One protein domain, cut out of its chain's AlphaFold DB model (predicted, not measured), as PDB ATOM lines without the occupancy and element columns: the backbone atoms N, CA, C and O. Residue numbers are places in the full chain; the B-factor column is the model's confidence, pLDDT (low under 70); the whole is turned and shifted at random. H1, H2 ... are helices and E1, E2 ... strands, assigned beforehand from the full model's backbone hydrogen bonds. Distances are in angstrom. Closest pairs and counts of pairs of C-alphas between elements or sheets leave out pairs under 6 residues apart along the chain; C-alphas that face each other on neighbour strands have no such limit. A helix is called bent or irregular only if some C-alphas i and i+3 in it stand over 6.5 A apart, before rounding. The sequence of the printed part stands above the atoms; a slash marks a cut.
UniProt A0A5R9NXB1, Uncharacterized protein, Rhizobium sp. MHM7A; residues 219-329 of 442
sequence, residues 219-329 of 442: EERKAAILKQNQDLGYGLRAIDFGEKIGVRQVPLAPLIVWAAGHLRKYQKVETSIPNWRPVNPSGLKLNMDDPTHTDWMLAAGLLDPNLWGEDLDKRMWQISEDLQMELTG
ATOM      1  N   GLU A 219     152.483 195.079 106.431       92.56
ATOM      2  CA  GLU A 219     151.867 194.046 107.267       92.56
ATOM      3  C   GLU A 219     152.801 192.853 107.516       92.56
ATOM      4  O   GLU A 219     152.853 192.323 108.628       92.56
ATOM      5  N   GLU A 220     153.608 192.463 106.523       93.81
ATOM      6  CA  GLU A 220     154.609 191.405 106.696       93.81
ATOM      7  C   GLU A 220     155.719 191.845 107.654       93.81
ATOM      8  O   GLU A 220     156.120 191.083 108.538       93.81
ATOM      9  N   ARG A 221     156.180 193.096 107.540       93.88
ATOM     10  CA  ARG A 221     157.179 193.669 108.454       93.88
ATOM     11  C   ARG A 221     156.636 193.764 109.878       93.88
ATOM     12  O   ARG A 221     157.310 193.352 110.819       93.88
ATOM     13  N   LYS A 222     155.399 194.231 110.046       96.25
ATOM     14  CA  LYS A 222     154.707 194.298 111.338       96.25
ATOM     15  C   LYS A 222     154.569 192.920 111.981       96.25
ATOM     16  O   LYS A 222     154.891 192.759 113.158       96.25
ATOM     17  N   ALA A 223     154.157 191.914 111.211       97.31
ATOM     18  CA  ALA A 223     154.080 190.535 111.682       97.31
ATOM     19  C   ALA A 223     155.458 189.993 112.100       97.31
ATOM     20  O   ALA A 223     155.570 189.351 113.146       97.31
ATOM     21  N   ALA A 224     156.515 190.290 111.335       97.31
ATOM     22  CA  ALA A 224     157.881 189.892 111.667       97.31
ATOM     23  C   ALA A 224     158.381 190.536 112.973       97.31
ATOM     24  O   ALA A 224     158.939 189.830 113.814       97.31
ATOM     25  N   ILE A 225     158.115 191.831 113.183       98.06
ATOM     26  CA  ILE A 225     158.446 192.548 114.425       98.06
ATOM     27  C   ILE A 225     157.728 191.896 115.615       98.06
ATOM     28  O   ILE A 225     158.354 191.516 116.603       98.06
ATOM     29  N   LEU A 226     156.411 191.704 115.526       98.25
ATOM     30  CA  LEU A 226     155.637 191.107 116.620       98.25
ATOM     31  C   LEU A 226     156.091 189.674 116.932       98.25
ATOM     32  O   LEU A 226     156.247 189.321 118.103       98.25
ATOM     33  N   LYS A 227     156.375 188.875 115.896       98.06
ATOM     34  CA  LYS A 227     156.906 187.517 116.041       98.06
ATOM     35  C   LYS A 227     158.265 187.517 116.738       98.06
ATOM     36  O   LYS A 227     158.445 186.781 117.699       98.06
ATOM     37  N   GLN A 228     159.207 188.352 116.305       98.25
ATOM     38  CA  GLN A 228     160.530 188.430 116.925       98.25
ATOM     39  C   GLN A 228     160.460 188.907 118.381       98.25
ATOM     40  O   GLN A 228     161.183 188.391 119.231       98.25
ATOM     41  N   ASN A 229     159.576 189.861 118.687       98.25
ATOM     42  CA  ASN A 229     159.344 190.332 120.054       98.25
ATOM     43  C   ASN A 229     158.878 189.182 120.957       98.25
ATOM     44  O   ASN A 229     159.424 188.993 122.044       98.25
ATOM     45  N   GLN A 230     157.931 188.377 120.469       97.88
ATOM     46  CA  GLN A 230     157.447 187.187 121.165       97.88
ATOM     47  C   GLN A 230     158.522 186.095 121.289       97.88
ATOM     48  O   GLN A 230     158.682 185.533 122.370       97.88
ATOM     49  N   ASP A 231     159.277 185.815 120.222       97.75
ATOM     50  CA  ASP A 231     160.347 184.803 120.200       97.75
ATOM     51  C   ASP A 231     161.469 185.133 121.207       97.75
ATOM     52  O   ASP A 231     162.090 184.232 121.771       97.75
ATOM     53  N   LEU A 232     161.706 186.423 121.477       97.00
ATOM     54  CA  LEU A 232     162.635 186.898 122.509       97.00
ATOM     55  C   LEU A 232     162.042 186.870 123.932       97.00
ATOM     56  O   LEU A 232     162.735 187.231 124.881       97.00
ATOM     57  N   GLY A 233     160.781 186.464 124.097       96.69
ATOM     58  CA  GLY A 233     160.090 186.405 125.388       96.69
ATOM     59  C   GLY A 233     159.549 187.748 125.885       96.69
ATOM     60  O   GLY A 233     159.198 187.859 127.059       96.69
ATOM     61  N   TYR A 234     159.466 188.766 125.023       96.38
ATOM     62  CA  TYR A 234     158.945 190.084 125.382       96.38
ATOM     63  C   TYR A 234     157.462 190.215 125.015       96.38
ATOM     64  O   TYR A 234     156.984 189.690 124.010       96.38
ATOM     65  N   GLY A 235     156.720 190.940 125.853       96.56
ATOM     66  CA  GLY A 235     155.309 191.249 125.635       96.56
ATOM     67  C   GLY A 235     155.083 192.567 124.895       96.56
ATOM     68  O   GLY A 235     156.013 193.198 124.385       96.56
ATOM     69  N   LEU A 236     153.820 192.987 124.876       97.75
ATOM     70  CA  LEU A 236     153.407 194.331 124.485       97.75
ATOM     71  C   LEU A 236     153.176 195.165 125.751       97.75
ATOM     72  O   LEU A 236     152.659 194.652 126.744       97.75
ATOM     73  N   ARG A 237     153.543 196.446 125.718       97.00
ATOM     74  CA  ARG A 237     153.218 197.420 126.765       97.00
ATOM     75  C   ARG A 237     152.105 198.329 126.260       97.00
ATOM     76  O   ARG A 237     152.237 198.935 125.199       97.00
ATOM     77  N   ALA A 238     151.028 198.437 127.033       97.56
ATOM     78  CA  ALA A 238     150.000 199.439 126.796       97.56
ATOM     79  C   ALA A 238     150.546 200.811 127.209       97.56
ATOM     80  O   ALA A 238     150.878 201.015 128.376       97.56
ATOM     81  N   ILE A 239     150.661 201.732 126.257       96.25
ATOM     82  CA  ILE A 239     151.173 203.083 126.490       96.25
ATOM     83  C   ILE A 239     150.134 204.088 126.015       96.25
ATOM     84  O   ILE A 239     149.675 204.018 124.877       96.25
ATOM     85  N   ASP A 240     149.780 205.022 126.893       94.88
ATOM     86  CA  ASP A 240     148.939 206.167 126.558       94.88
ATOM     87  C   ASP A 240     149.781 207.292 125.937       94.88
ATOM     88  O   ASP A 240     150.742 207.771 126.557       94.88
ATOM     89  N   PHE A 241     149.419 207.686 124.714       92.69
ATOM     90  CA  PHE A 241     150.029 208.772 123.947       92.69
ATOM     91  C   PHE A 241     149.191 210.067 123.965       92.69
ATOM     92  O   PHE A 241     149.430 210.963 123.156       92.69
ATOM     93  N   GLY A 242     148.232 210.185 124.888       90.62
ATOM     94  CA  GLY A 242     147.368 211.355 125.041       90.62
ATOM     95  C   GLY A 242     146.124 211.294 124.156       90.62
ATOM     96  O   GLY A 242     145.947 210.361 123.383       90.62
ATOM     97  N   GLU A 243     145.249 212.297 124.245       87.69
ATOM     98  CA  GLU A 243     143.891 212.237 123.670       87.69
ATOM     99  C   GLU A 243     143.850 211.978 122.155       87.69
ATOM    100  O   GLU A 243     143.012 211.210 121.686       87.69
ATOM    101  N   LYS A 244     144.765 212.585 121.384       87.69
ATOM    102  CA  LYS A 244     144.781 212.482 119.914       87.69
ATOM    103  C   LYS A 244     145.112 211.070 119.428       87.69
ATOM    104  O   LYS A 244     144.529 210.596 118.457       87.69
ATOM    105  N   ILE A 245     146.082 210.420 120.066       92.44
ATOM    106  CA  ILE A 245     146.561 209.099 119.652       92.44
ATOM    107  C   ILE A 245     145.834 208.024 120.462       92.44
ATOM    108  O   ILE A 245     145.317 207.067 119.893       92.44
ATOM    109  N   GLY A 246     145.735 208.194 121.774       93.56
ATOM    110  CA  GLY A 246     145.176 207.241 122.723       93.56
ATOM    111  C   GLY A 246     146.167 206.143 123.103       93.56
ATOM    112  O   GLY A 246     147.375 206.239 122.878       93.56
ATOM    113  N   VAL A 247     145.640 205.061 123.672       96.50
ATOM    114  CA  VAL A 247     146.453 203.919 124.102       96.50
ATOM    115  C   VAL A 247     146.872 203.070 122.900       96.50
ATOM    116  O   VAL A 247     146.059 202.753 122.026       96.50
ATOM    117  N   ARG A 248     148.146 202.675 122.852       96.69
ATOM    118  CA  ARG A 248     148.699 201.733 121.867       96.69
ATOM    119  C   ARG A 248     149.404 200.572 122.546       96.69
ATOM    120  O   ARG A 248     149.920 200.705 123.651       96.69
ATOM    121  N   GLN A 249     149.421 199.435 121.858       97.81
ATOM    122  CA  GLN A 249     150.191 198.262 122.256       97.81
ATOM    123  C   GLN A 249     151.560 198.325 121.582       97.81
ATOM    124  O   GLN A 249     151.650 198.230 120.361       97.81
ATOM    125  N   VAL A 250     152.614 198.512 122.375       97.94
ATOM    126  CA  VAL A 250     153.975 198.730 121.875       97.94
ATOM    127  C   VAL A 250     154.844 197.499 122.158       97.94
ATOM    128  O   VAL A 250     154.897 197.069 123.312       97.94
ATOM    129  N   PRO A 251     155.531 196.910 121.159       98.12
ATOM    130  CA  PRO A 251     156.440 195.789 121.397       98.12
ATOM    131  C   PRO A 251     157.660 196.226 122.210       98.12
ATOM    132  O   PRO A 251     158.373 197.159 121.843       98.12
ATOM    133  N   LEU A 252     157.902 195.536 123.326       97.19
ATOM    134  CA  LEU A 252     158.914 195.941 124.300       97.19
ATOM    135  C   LEU A 252     160.353 195.757 123.822       97.19
ATOM    136  O   LEU A 252     161.197 196.581 124.155       97.19
ATOM    137  N   ALA A 253     160.659 194.705 123.065       97.38
ATOM    138  CA  ALA A 253     162.032 194.421 122.660       97.38
ATOM    139  C   ALA A 253     162.655 195.535 121.790       97.38
ATOM    140  O   ALA A 253     163.681 196.081 122.203       97.38
ATOM    141  N   PRO A 254     162.065 195.943 120.646       97.06
ATOM    142  CA  PRO A 254     162.606 197.056 119.863       97.06
ATOM    143  C   PRO A 254     162.557 198.381 120.632       97.06
ATOM    144  O   PRO A 254     163.470 199.188 120.499       97.06
ATOM    145  N   LEU A 255     161.546 198.584 121.488       96.50
ATOM    146  CA  LEU A 255     161.429 199.787 122.311       96.50
ATOM    147  C   LEU A 255     162.583 199.916 123.324       96.50
ATOM    148  O   LEU A 255     163.151 200.994 123.466       96.50
ATOM    149  N   ILE A 256     162.960 198.825 124.001       95.12
ATOM    150  CA  ILE A 256     164.092 198.802 124.943       95.12
ATOM    151  C   ILE A 256     165.411 199.049 124.211       95.12
ATOM    152  O   ILE A 256     166.253 199.798 124.706       95.12
ATOM    153  N   VAL A 257     165.611 198.432 123.041       93.94
ATOM    154  CA  VAL A 257     166.844 198.640 122.267       93.94
ATOM    155  C   VAL A 257     166.943 200.074 121.769       93.94
ATOM    156  O   VAL A 257     168.014 200.660 121.881       93.94
ATOM    157  N   TRP A 258     165.841 200.662 121.314       92.62
ATOM    158  CA  TRP A 258     165.801 202.074 120.953       92.62
ATOM    159  C   TRP A 258     166.136 202.983 122.144       92.62
ATOM    160  O   TRP A 258     166.986 203.863 122.041       92.62
ATOM    161  N   ALA A 259     165.499 202.748 123.295       91.12
ATOM    162  CA  ALA A 259     165.648 203.601 124.469       91.12
ATOM    163  C   ALA A 259     167.022 203.473 125.151       91.12
ATOM    164  O   ALA A 259     167.530 204.450 125.692       91.12
ATOM    165  N   ALA A 260     167.618 202.275 125.174       89.50
ATOM    166  CA  ALA A 260     168.775 201.963 126.019       89.50
ATOM    167  C   ALA A 260     169.913 201.215 125.300       89.50
ATOM    168  O   ALA A 260     170.893 200.838 125.941       89.50
ATOM    169  N   GLY A 261     169.830 200.981 123.987       87.81
ATOM    170  CA  GLY A 261     170.780 200.144 123.246       87.81
ATOM    171  C   GLY A 261     172.238 200.607 123.327       87.81
ATOM    172  O   GLY A 261     173.143 199.775 123.424       87.81
ATOM    173  N   HIS A 262     172.479 201.919 123.379       82.31
ATOM    174  CA  HIS A 262     173.813 202.514 123.561       82.31
ATOM    175  C   HIS A 262     174.435 202.221 124.932       82.31
ATOM    176  O   HIS A 262     175.646 202.371 125.103       82.31
ATOM    177  N   LEU A 263     173.637 201.776 125.904       85.56
ATOM    178  CA  LEU A 263     174.093 201.407 127.243       85.56
ATOM    179  C   LEU A 263     174.553 199.948 127.338       85.56
ATOM    180  O   LEU A 263     175.079 199.554 128.373       85.56
ATOM    181  N   ARG A 264     174.427 199.149 126.269       85.50
ATOM    182  CA  ARG A 264     174.791 197.719 126.261       85.50
ATOM    183  C   ARG A 264     176.228 197.434 126.710       85.50
ATOM    184  O   ARG A 264     176.493 196.354 127.214       85.50
ATOM    185  N   LYS A 265     177.143 198.396 126.568       80.81
ATOM    186  CA  LYS A 265     178.531 198.265 127.037       80.81
ATOM    187  C   LYS A 265     178.689 198.233 128.566       80.81
ATOM    188  O   LYS A 265     179.788 197.967 129.040       80.81
ATOM    189  N   TYR A 266     177.634 198.522 129.327       78.75
ATOM    190  CA  TYR A 266     177.648 198.486 130.788       78.75
ATOM    191  C   TYR A 266     177.047 197.176 131.298       78.75
ATOM    192  O   TYR A 266     175.889 196.855 131.022       78.75
ATOM    193  N   GLN A 267     177.821 196.443 132.102       72.62
ATOM    194  CA  GLN A 267     177.515 195.069 132.517       72.62
ATOM    195  C   GLN A 267     176.132 194.912 133.174       72.62
ATOM    196  O   GLN A 267     175.461 193.903 132.978       72.62
ATOM    197  N   LYS A 268     175.678 195.919 133.932       72.19
ATOM    198  CA  LYS A 268     174.390 195.888 134.647       72.19
ATOM    199  C   LYS A 268     173.171 195.872 133.717       72.19
ATOM    200  O   LYS A 268     172.135 195.336 134.094       72.19
ATOM    201  N   VAL A 269     173.282 196.464 132.529       74.62
ATOM    202  CA  VAL A 269     172.175 196.581 131.564       74.62
ATOM    203  C   VAL A 269     172.349 195.700 130.336       74.62
ATOM    204  O   VAL A 269     171.364 195.444 129.648       74.62
ATOM    205  N   GLU A 270     173.552 195.181 130.083       78.44
ATOM    206  CA  GLU A 270     173.835 194.302 128.944       78.44
ATOM    207  C   GLU A 270     172.847 193.131 128.846       78.44
ATOM    208  O   GLU A 270     172.284 192.884 127.781       78.44
ATOM    209  N   THR A 271     172.577 192.448 129.964       80.81
ATOM    210  CA  THR A 271     171.662 191.297 130.005       80.81
ATOM    211  C   THR A 271     170.187 191.675 129.882       80.81
ATOM    212  O   THR A 271     169.364 190.815 129.580       80.81
ATOM    213  N   SER A 272     169.844 192.940 130.130       84.00
ATOM    214  CA  SER A 272     168.463 193.439 130.119       84.00
ATOM    215  C   SER A 272     168.046 193.984 128.748       84.00
ATOM    216  O   SER A 272     166.852 194.108 128.471       84.00
ATOM    217  N   ILE A 273     169.016 194.293 127.880       90.94
ATOM    218  CA  ILE A 273     168.780 194.808 126.530       90.94
ATOM    219  C   ILE A 273     168.675 193.624 125.549       90.94
ATOM    220  O   ILE A 273     169.661 192.915 125.323       90.94
ATOM    221  N   PRO A 274     167.516 193.409 124.900       93.69
ATOM    222  CA  PRO A 274     167.322 192.261 124.026       93.69
ATOM    223  C   PRO A 274     168.240 192.305 122.810       93.69
ATOM    224  O   PRO A 274     168.553 193.371 122.284       93.69
ATOM    225  N   ASN A 275     168.631 191.138 122.298       93.56
ATOM    226  CA  ASN A 275     169.353 191.003 121.028       93.56
ATOM    227  C   ASN A 275     168.412 191.225 119.830       93.56
ATOM    228  O   ASN A 275     168.188 190.324 119.020       93.56
ATOM    229  N   TRP A 276     167.832 192.424 119.740       95.56
ATOM    230  CA  TRP A 276     166.968 192.824 118.639       95.56
ATOM    231  C   TRP A 276     167.767 192.941 117.343       95.56
ATOM    232  O   TRP A 276     168.862 193.499 117.310       95.56
ATOM    233  N   ARG A 277     167.192 192.424 116.264       94.12
ATOM    234  CA  ARG A 277     167.692 192.592 114.899       94.12
ATOM    235  C   ARG A 277     166.638 193.395 114.154       94.12
ATOM    236  O   ARG A 277     165.538 192.863 114.044       94.12
ATOM    237  N   PRO A 278     166.944 194.618 113.695       92.50
ATOM    238  CA  PRO A 278     165.962 195.433 113.001       92.50
ATOM    239  C   PRO A 278     165.338 194.698 111.814       92.50
ATOM    240  O   PRO A 278     166.056 194.108 111.004       92.50
ATOM    241  N   VAL A 279     164.009 194.731 111.721       91.56
ATOM    242  CA  VAL A 279     163.268 194.222 110.557       91.56
ATOM    243  C   VAL A 279     163.347 195.236 109.420       91.56
ATOM    244  O   VAL A 279     163.497 194.866 108.255       91.56
ATOM    245  N   ASN A 280     163.295 196.523 109.760       84.12
ATOM    246  CA  ASN A 280     163.557 197.607 108.828       84.12
ATOM    247  C   ASN A 280     165.065 197.904 108.767       84.12
ATOM    248  O   ASN A 280     165.701 198.004 109.811       84.12
ATOM    249  N   PRO A 281     165.675 198.058 107.577       74.25
ATOM    250  CA  PRO A 281     167.113 198.316 107.456       74.25
ATOM    251  C   PRO A 281     167.498 199.780 107.717       74.25
ATOM    252  O   PRO A 281     168.678 200.091 107.861       74.25
ATOM    253  N   SER A 282     166.519 200.682 107.749       78.44
ATOM    254  CA  SER A 282     166.695 202.112 107.990       78.44
ATOM    255  C   SER A 282     165.480 202.670 108.715       78.44
ATOM    256  O   SER A 282     164.399 202.077 108.666       78.44
ATOM    257  N   GLY A 283     165.640 203.832 109.338       75.62
ATOM    258  CA  GLY A 283     164.508 204.566 109.866       75.62
ATOM    259  C   GLY A 283     163.560 205.065 108.769       75.62
ATOM    260  O   GLY A 283     164.009 205.463 107.692       75.62
ATOM    261  N   LEU A 284     162.253 204.997 109.029       73.19
ATOM    262  CA  LEU A 284     161.183 205.375 108.098       73.19
ATOM    263  C   LEU A 284     160.500 206.694 108.468       73.19
ATOM    264  O   LEU A 284     159.900 207.311 107.595       73.19
ATOM    265  N   LYS A 285     160.585 207.136 109.734       63.81
ATOM    266  CA  LYS A 285     159.984 208.410 110.164       63.81
ATOM    267  C   LYS A 285     160.730 209.604 109.565       63.81
ATOM    268  O   LYS A 285     160.122 210.523 109.032       63.81
ATOM    269  N   LEU A 286     162.059 209.594 109.674       62.31
ATOM    270  CA  LEU A 286     162.948 210.637 109.162       62.31
ATOM    271  C   LEU A 286     164.198 210.002 108.548       62.31
ATOM    272  O   LEU A 286     164.605 208.898 108.913       62.31
ATOM    273  N   ASN A 287     164.852 210.727 107.641       47.12
ATOM    274  CA  ASN A 287     166.185 210.349 107.177       47.12
ATOM    275  C   ASN A 287     167.126 210.211 108.387       47.12
ATOM    276  O   ASN A 287     167.155 211.100 109.233       47.12
ATOM    277  N   MET A 288     167.909 209.125 108.442       56.34
ATOM    278  CA  MET A 288     168.795 208.777 109.573       56.34
ATOM    279  C   MET A 288     168.100 208.380 110.873       56.34
ATOM    280  O   MET A 288     168.759 208.283 111.908       56.34
ATOM    281  N   ASP A 289     166.799 208.119 110.827       69.00
ATOM    282  CA  ASP A 289     166.103 207.588 111.985       69.00
ATOM    283  C   ASP A 289     166.609 206.176 112.344       69.00
ATOM    284  O   ASP A 289     167.121 205.425 111.502       69.00
ATOM    285  N   ASP A 290     166.511 205.843 113.625       81.94
ATOM    286  CA  ASP A 290     167.011 204.585 114.156       81.94
ATOM    287  C   ASP A 290     166.112 203.423 113.665       81.94
ATOM    288  O   ASP A 290     164.884 203.477 113.797       81.94
ATOM    289  N   PRO A 291     166.672 202.345 113.089       87.31
ATOM    290  CA  PRO A 291     165.867 201.225 112.604       87.31
ATOM    291  C   PRO A 291     164.987 200.561 113.682       87.31
ATOM    292  O   PRO A 291     163.882 200.104 113.393       87.31
ATOM    293  N   THR A 292     165.440 200.535 114.938       91.81
ATOM    294  CA  THR A 292     164.677 200.004 116.079       91.81
ATOM    295  C   THR A 292     163.560 200.949 116.512       91.81
ATOM    296  O   THR A 292     162.484 200.469 116.874       91.81
ATOM    297  N   HIS A 293     163.764 202.269 116.389       91.31
ATOM    298  CA  HIS A 293     162.705 203.274 116.546       91.31
ATOM    299  C   HIS A 293     161.555 203.000 115.579       91.31
ATOM    300  O   HIS A 293     160.390 202.891 115.960       91.31
ATOM    301  N   THR A 294     161.918 202.800 114.315       90.12
ATOM    302  CA  THR A 294     160.975 202.489 113.248       90.12
ATOM    303  C   THR A 294     160.230 201.184 113.488       90.12
ATOM    304  O   THR A 294     159.016 201.152 113.308       90.12
ATOM    305  N   ASP A 295     160.909 200.122 113.927       94.62
ATOM    306  CA  ASP A 295     160.253 198.842 114.200       94.62
ATOM    307  C   ASP A 295     159.159 198.971 115.274       94.62
ATOM    308  O   ASP A 295     158.032 198.508 115.072       94.62
ATOM    309  N   TRP A 296     159.444 199.617 116.412       96.25
ATOM    310  CA  TRP A 296     158.427 199.724 117.462       96.25
ATOM    311  C   TRP A 296     157.296 200.682 117.072       96.25
ATOM    312  O   TRP A 296     156.134 200.374 117.351       96.25
ATOM    313  N   MET A 297     157.597 201.793 116.384       95.44
ATOM    314  CA  MET A 297     156.575 202.724 115.893       95.44
ATOM    315  C   MET A 297     155.670 202.074 114.847       95.44
ATOM    316  O   MET A 297     154.451 202.253 114.896       95.44
ATOM    317  N   LEU A 298     156.248 201.296 113.925       94.12
ATOM    318  CA  LEU A 298     155.498 200.593 112.891       94.12
ATOM    319  C   LEU A 298     154.520 199.601 113.520       94.12
ATOM    320  O   LEU A 298     153.322 199.614 113.240       94.12
ATOM    321  N   ALA A 299     155.021 198.770 114.433       96.62
ATOM    322  CA  ALA A 299     154.198 197.783 115.112       96.62
ATOM    323  C   ALA A 299     153.100 198.413 115.982       96.62
ATOM    324  O   ALA A 299     152.000 197.861 116.066       96.62
ATOM    325  N   ALA A 300     153.367 199.584 116.565       96.25
ATOM    326  CA  ALA A 300     152.400 200.354 117.340       96.25
ATOM    327  C   ALA A 300     151.398 201.154 116.482       96.25
ATOM    328  O   ALA A 300     150.459 201.726 117.036       96.25
ATOM    329  N   GLY A 301     151.567 201.205 115.153       94.25
ATOM    330  CA  GLY A 301     150.720 202.004 114.263       94.25
ATOM    331  C   GLY A 301     150.901 203.512 114.461       94.25
ATOM    332  O   GLY A 301     149.920 204.250 114.501       94.25
ATOM    333  N   LEU A 302     152.146 203.954 114.658       92.62
ATOM    334  CA  LEU A 302     152.515 205.352 114.923       92.62
ATOM    335  C   LEU A 302     153.297 206.006 113.773       92.62
ATOM    336  O   LEU A 302     153.682 207.169 113.880       92.62
ATOM    337  N   LEU A 303     153.539 205.284 112.675       86.88
ATOM    338  CA  LEU A 303     154.233 205.822 111.498       86.88
ATOM    339  C   LEU A 303     153.345 206.673 110.578       86.88
ATOM    340  O   LEU A 303     153.859 207.210 109.606       86.88
ATOM    341  N   ASP A 304     152.058 206.846 110.885       84.19
ATOM    342  CA  ASP A 304     151.205 207.799 110.168       84.19
ATOM    343  C   ASP A 304     151.688 209.242 110.441       84.19
ATOM    344  O   ASP A 304     151.641 209.683 111.598       84.19
ATOM    345  N   PRO A 305     152.119 209.996 109.409       78.69
ATOM    346  CA  PRO A 305     152.584 211.371 109.564       78.69
ATOM    347  C   PRO A 305     151.572 212.306 110.232       78.69
ATOM    348  O   PRO A 305     151.966 213.247 110.919       78.69
ATOM    349  N   ASN A 306     150.269 212.031 110.115       81.62
ATOM    350  CA  ASN A 306     149.219 212.831 110.756       81.62
ATOM    351  C   ASN A 306     149.246 212.739 112.289       81.62
ATOM    352  O   ASN A 306     148.679 213.592 112.987       81.62
ATOM    353  N   LEU A 307     149.890 211.704 112.830       82.00
ATOM    354  CA  LEU A 307     150.089 211.517 114.264       82.00
ATOM    355  C   LEU A 307     151.338 212.241 114.775       82.00
ATOM    356  O   LEU A 307     151.483 212.402 115.987       82.00
ATOM    357  N   TRP A 308     152.232 212.680 113.886       82.81
ATOM    358  CA  TRP A 308     153.491 213.303 114.274       82.81
ATOM    359  C   TRP A 308     153.278 214.740 114.748       82.81
ATOM    360  O   TRP A 308     152.346 215.438 114.345       82.81
ATOM    361  N   GLY A 309     154.143 215.168 115.662       80.50
ATOM    362  CA  GLY A 309     154.072 216.472 116.299       80.50
ATOM    363  C   GLY A 309     154.800 216.482 117.636       80.50
ATOM    364  O   GLY A 309     155.263 215.448 118.124       80.50
ATOM    365  N   GLU A 310     154.864 217.668 118.236       79.00
ATOM    366  CA  GLU A 310     155.621 217.921 119.464       79.00
ATOM    367  C   GLU A 310     155.174 217.028 120.636       79.00
ATOM    368  O   GLU A 310     156.006 216.581 121.424       79.00
ATOM    369  N   ASP A 311     153.880 216.713 120.731       84.56
ATOM    370  CA  ASP A 311     153.331 215.888 121.814       84.56
ATOM    371  C   ASP A 311     153.781 214.426 121.732       84.56
ATOM    372  O   ASP A 311     154.188 213.845 122.743       84.56
ATOM    373  N   LEU A 312     153.765 213.837 120.529       87.62
ATOM    374  CA  LEU A 312     154.277 212.484 120.315       87.62
ATOM    375  C   LEU A 312     155.777 212.443 120.614       87.62
ATOM    376  O   LEU A 312     156.220 211.579 121.363       87.62
ATOM    377  N   ASP A 313     156.544 213.406 120.098       84.19
ATOM    378  CA  ASP A 313     157.989 213.475 120.325       84.19
ATOM    379  C   ASP A 313     158.327 213.594 121.817       84.19
ATOM    380  O   ASP A 313     159.135 212.816 122.330       84.19
ATOM    381  N   LYS A 314     157.661 214.497 122.550       83.94
ATOM    382  CA  LYS A 314     157.801 214.610 124.011       83.94
ATOM    383  C   LYS A 314     157.484 213.292 124.707       83.94
ATOM    384  O   LYS A 314     158.231 212.870 125.592       83.94
ATOM    385  N   ARG A 315     156.394 212.631 124.310       89.56
ATOM    386  CA  ARG A 315     155.965 211.378 124.933       89.56
ATOM    387  C   ARG A 315     156.954 210.243 124.688       89.56
ATOM    388  O   ARG A 315     157.249 209.508 125.626       89.56
ATOM    389  N   MET A 316     157.497 210.123 123.480       89.88
ATOM    390  CA  MET A 316     158.526 209.131 123.154       89.88
ATOM    391  C   MET A 316     159.771 209.310 124.021       89.88
ATOM    392  O   MET A 316     160.262 208.342 124.598       89.88
ATOM    393  N   TRP A 317     160.248 210.545 124.187       85.44
ATOM    394  CA  TRP A 317     161.400 210.808 125.051       85.44
ATOM    395  C   TRP A 317     161.117 210.526 126.524       85.44
ATOM    396  O   TRP A 317     161.997 210.009 127.209       85.44
ATOM    397  N   GLN A 318     159.897 210.794 127.000       87.31
ATOM    398  CA  GLN A 318     159.493 210.397 128.349       87.31
ATOM    399  C   GLN A 318     159.522 208.872 128.514       87.31
ATOM    400  O   GLN A 318     160.053 208.381 129.498       87.31
ATOM    401  N   ILE A 319     159.019 208.116 127.531       91.31
ATOM    402  CA  ILE A 319     159.057 206.644 127.555       91.31
ATOM    403  C   ILE A 319     160.503 206.136 127.584       91.31
ATOM    404  O   ILE A 319     160.800 205.196 128.318       91.31
ATOM    405  N   SER A 320     161.404 206.752 126.810       89.69
ATOM    406  CA  SER A 320     162.835 206.418 126.827       89.69
ATOM    407  C   SER A 320     163.456 206.644 128.208       89.69
ATOM    408  O   SER A 320     164.183 205.789 128.711       89.69
ATOM    409  N   GLU A 321     163.146 207.776 128.842       86.81
ATOM    410  CA  GLU A 321     163.601 208.112 130.194       86.81
ATOM    411  C   GLU A 321     163.056 207.132 131.243       86.81
ATOM    412  O   GLU A 321     163.839 206.587 132.022       86.81
ATOM    413  N   ASP A 322     161.754 206.843 131.208       89.12
ATOM    414  CA  ASP A 322     161.096 205.896 132.113       89.12
ATOM    415  C   ASP A 322     161.708 204.488 131.972       89.12
ATOM    416  O   ASP A 322     162.042 203.843 132.965       89.12
ATOM    417  N   LEU A 323     161.937 204.021 130.738       90.19
ATOM    418  CA  LEU A 323     162.552 202.717 130.475       90.19
ATOM    419  C   LEU A 323     164.005 202.644 130.922       90.19
ATOM    420  O   LEU A 323     164.414 201.633 131.491       90.19
ATOM    421  N   GLN A 324     164.801 203.686 130.675       88.44
ATOM    422  CA  GLN A 324     166.167 203.709 131.185       88.44
ATOM    423  C   GLN A 324     166.162 203.640 132.712       88.44
ATOM    424  O   GLN A 324     166.885 202.817 133.259       88.44
ATOM    425  N   MET A 325     165.299 204.407 133.386       85.88
ATOM    426  CA  MET A 325     165.153 204.361 134.842       85.88
ATOM    427  C   MET A 325     164.760 202.966 135.344       85.88
ATOM    428  O   MET A 325     165.350 202.485 136.310       85.88
ATOM    429  N   GLU A 326     163.821 202.288 134.681       87.12
ATOM    430  CA  GLU A 326     163.446 200.901 134.995       87.12
ATOM    431  C   GLU A 326     164.631 199.924 134.851       87.12
ATOM    432  O   GLU A 326     164.781 199.010 135.663       87.12
ATOM    433  N   LEU A 327     165.477 200.108 133.832       84.25
ATOM    434  CA  LEU A 327     166.581 199.198 133.501       84.25
ATOM    435  C   LEU A 327     167.834 199.424 134.354       84.25
ATOM    436  O   LEU A 327     168.509 198.468 134.737       84.25
ATOM    437  N   THR A 328     168.185 200.680 134.619       79.62
ATOM    438  CA  THR A 328     169.439 201.060 135.289       79.62
ATOM    439  C   THR A 328     169.230 201.394 136.769       79.62
ATOM    440  O   THR A 328     170.175 201.304 137.563       79.62
ATOM    441  N   GLY A 329     168.010 201.792 137.146       78.12
ATOM    442  CA  GLY A 329     167.702 202.459 138.409       78.12
ATOM    443  C   GLY A 329     168.081 203.947 138.443       78.12
ATOM    444  O   GLY A 329     167.946 204.559 139.498       78.12
TER     445      GLY A 329
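This is residues 219 to 329 of the 442 residues of an uncharacterized protein of Rhizobium sp. MHM7A (UniProt A0A5R9NXB1). A short hairpin of two strands, E1 and E2, packs with E2 on H4, which runs side by side with H2 in the middle of the domain. H1 packs crosswise on H4 and the long helix H5 crosses H2, on opposite sides of this middle pair, while the little helix H3 lies far out at one end of the longest axis. The printed part has 111 residues, with five named helices and two named strands in the order H1 E1 E2 H2 H3 H4 H5; the sheet, order E1 - E2, is antiparallel, and the class is mostly helix. It is compact, with a radius of gyration of the C-alphas of 13.3 A, and rounded, spanning 40 by 30 by 27 A.

E1, residues 236 to 240, is 12.8 A long, and E2, residues 247 to 251, is 13.2 A. H2, residues 252 to 263, measures 16.4 A and is irregular: C-alphas 259 and 262 are 8.3 A apart. H4, residues 291 to 300, measures 14.3 A. H1, residues 219 to 231, measures 18.0 A and begins with C-alpha 219 at (151.867, 194.046, 107.267). H3, residues 267 to 270, measures 5.2 A. H5, residues 310 to 328, measures 26.9 A, from C-alpha 310 at (155.621, 217.921, 119.464) to C-alpha 328 at (169.439, 201.060, 135.289).

E1 and E2 form an antiparallel hairpin, their directions at 148 degrees, with N 237 and O 250 at 2.8 A and N 248 and O 239 at 2.9 A, within hydrogen-bond range. The closest C-alphas of E2 and H4, those of Val 250 and Ala 300, are 5.1 A apart. H2 is the hub, touching three helices. H2 and H4 touch at a shallow tilt of 25 degrees, opposite ways; their closest C-alphas, Pro 254 and Thr 292, are 5.2 A apart. H5 touches H2 with residues 319 to 324 alone, the closest C-alphas being Ala 259 and Ser 320 at 4.6 A; at 72 degrees they are only just about perpendicular. H1 touches H4 with residues 222 to 226 alone, about perpendicular at 80 degrees, closest at the C-alphas of Lys 222 and Ala 299, 5.2 A. H1 and H2 only just touch, only at their ends, with the C-alphas of Asn 229 and Ala 253 closest at 5.5 A. H3 and H5 only just touch, with 3 pairs of C-alphas within 8 A, the closest being Val 269 and Thr 328 at 6.4 A. H1 and H5 are apart. The helix packing is mostly crossed, but only just. In H1, H4 and H5 every O i to N i+4 pair is within hydrogen-bond range; in H2 6 of 8 are, and H3 is too short for such a pair.

The two C-alphas farthest apart, Gln 267 and Asn 306, are 39.9 A apart. The printed part has no cut. The link from H3 to H4, residues 271 to 290, is long. Mean pLDDT of the printed part is 88.4; residues 285 to 289 are under 70.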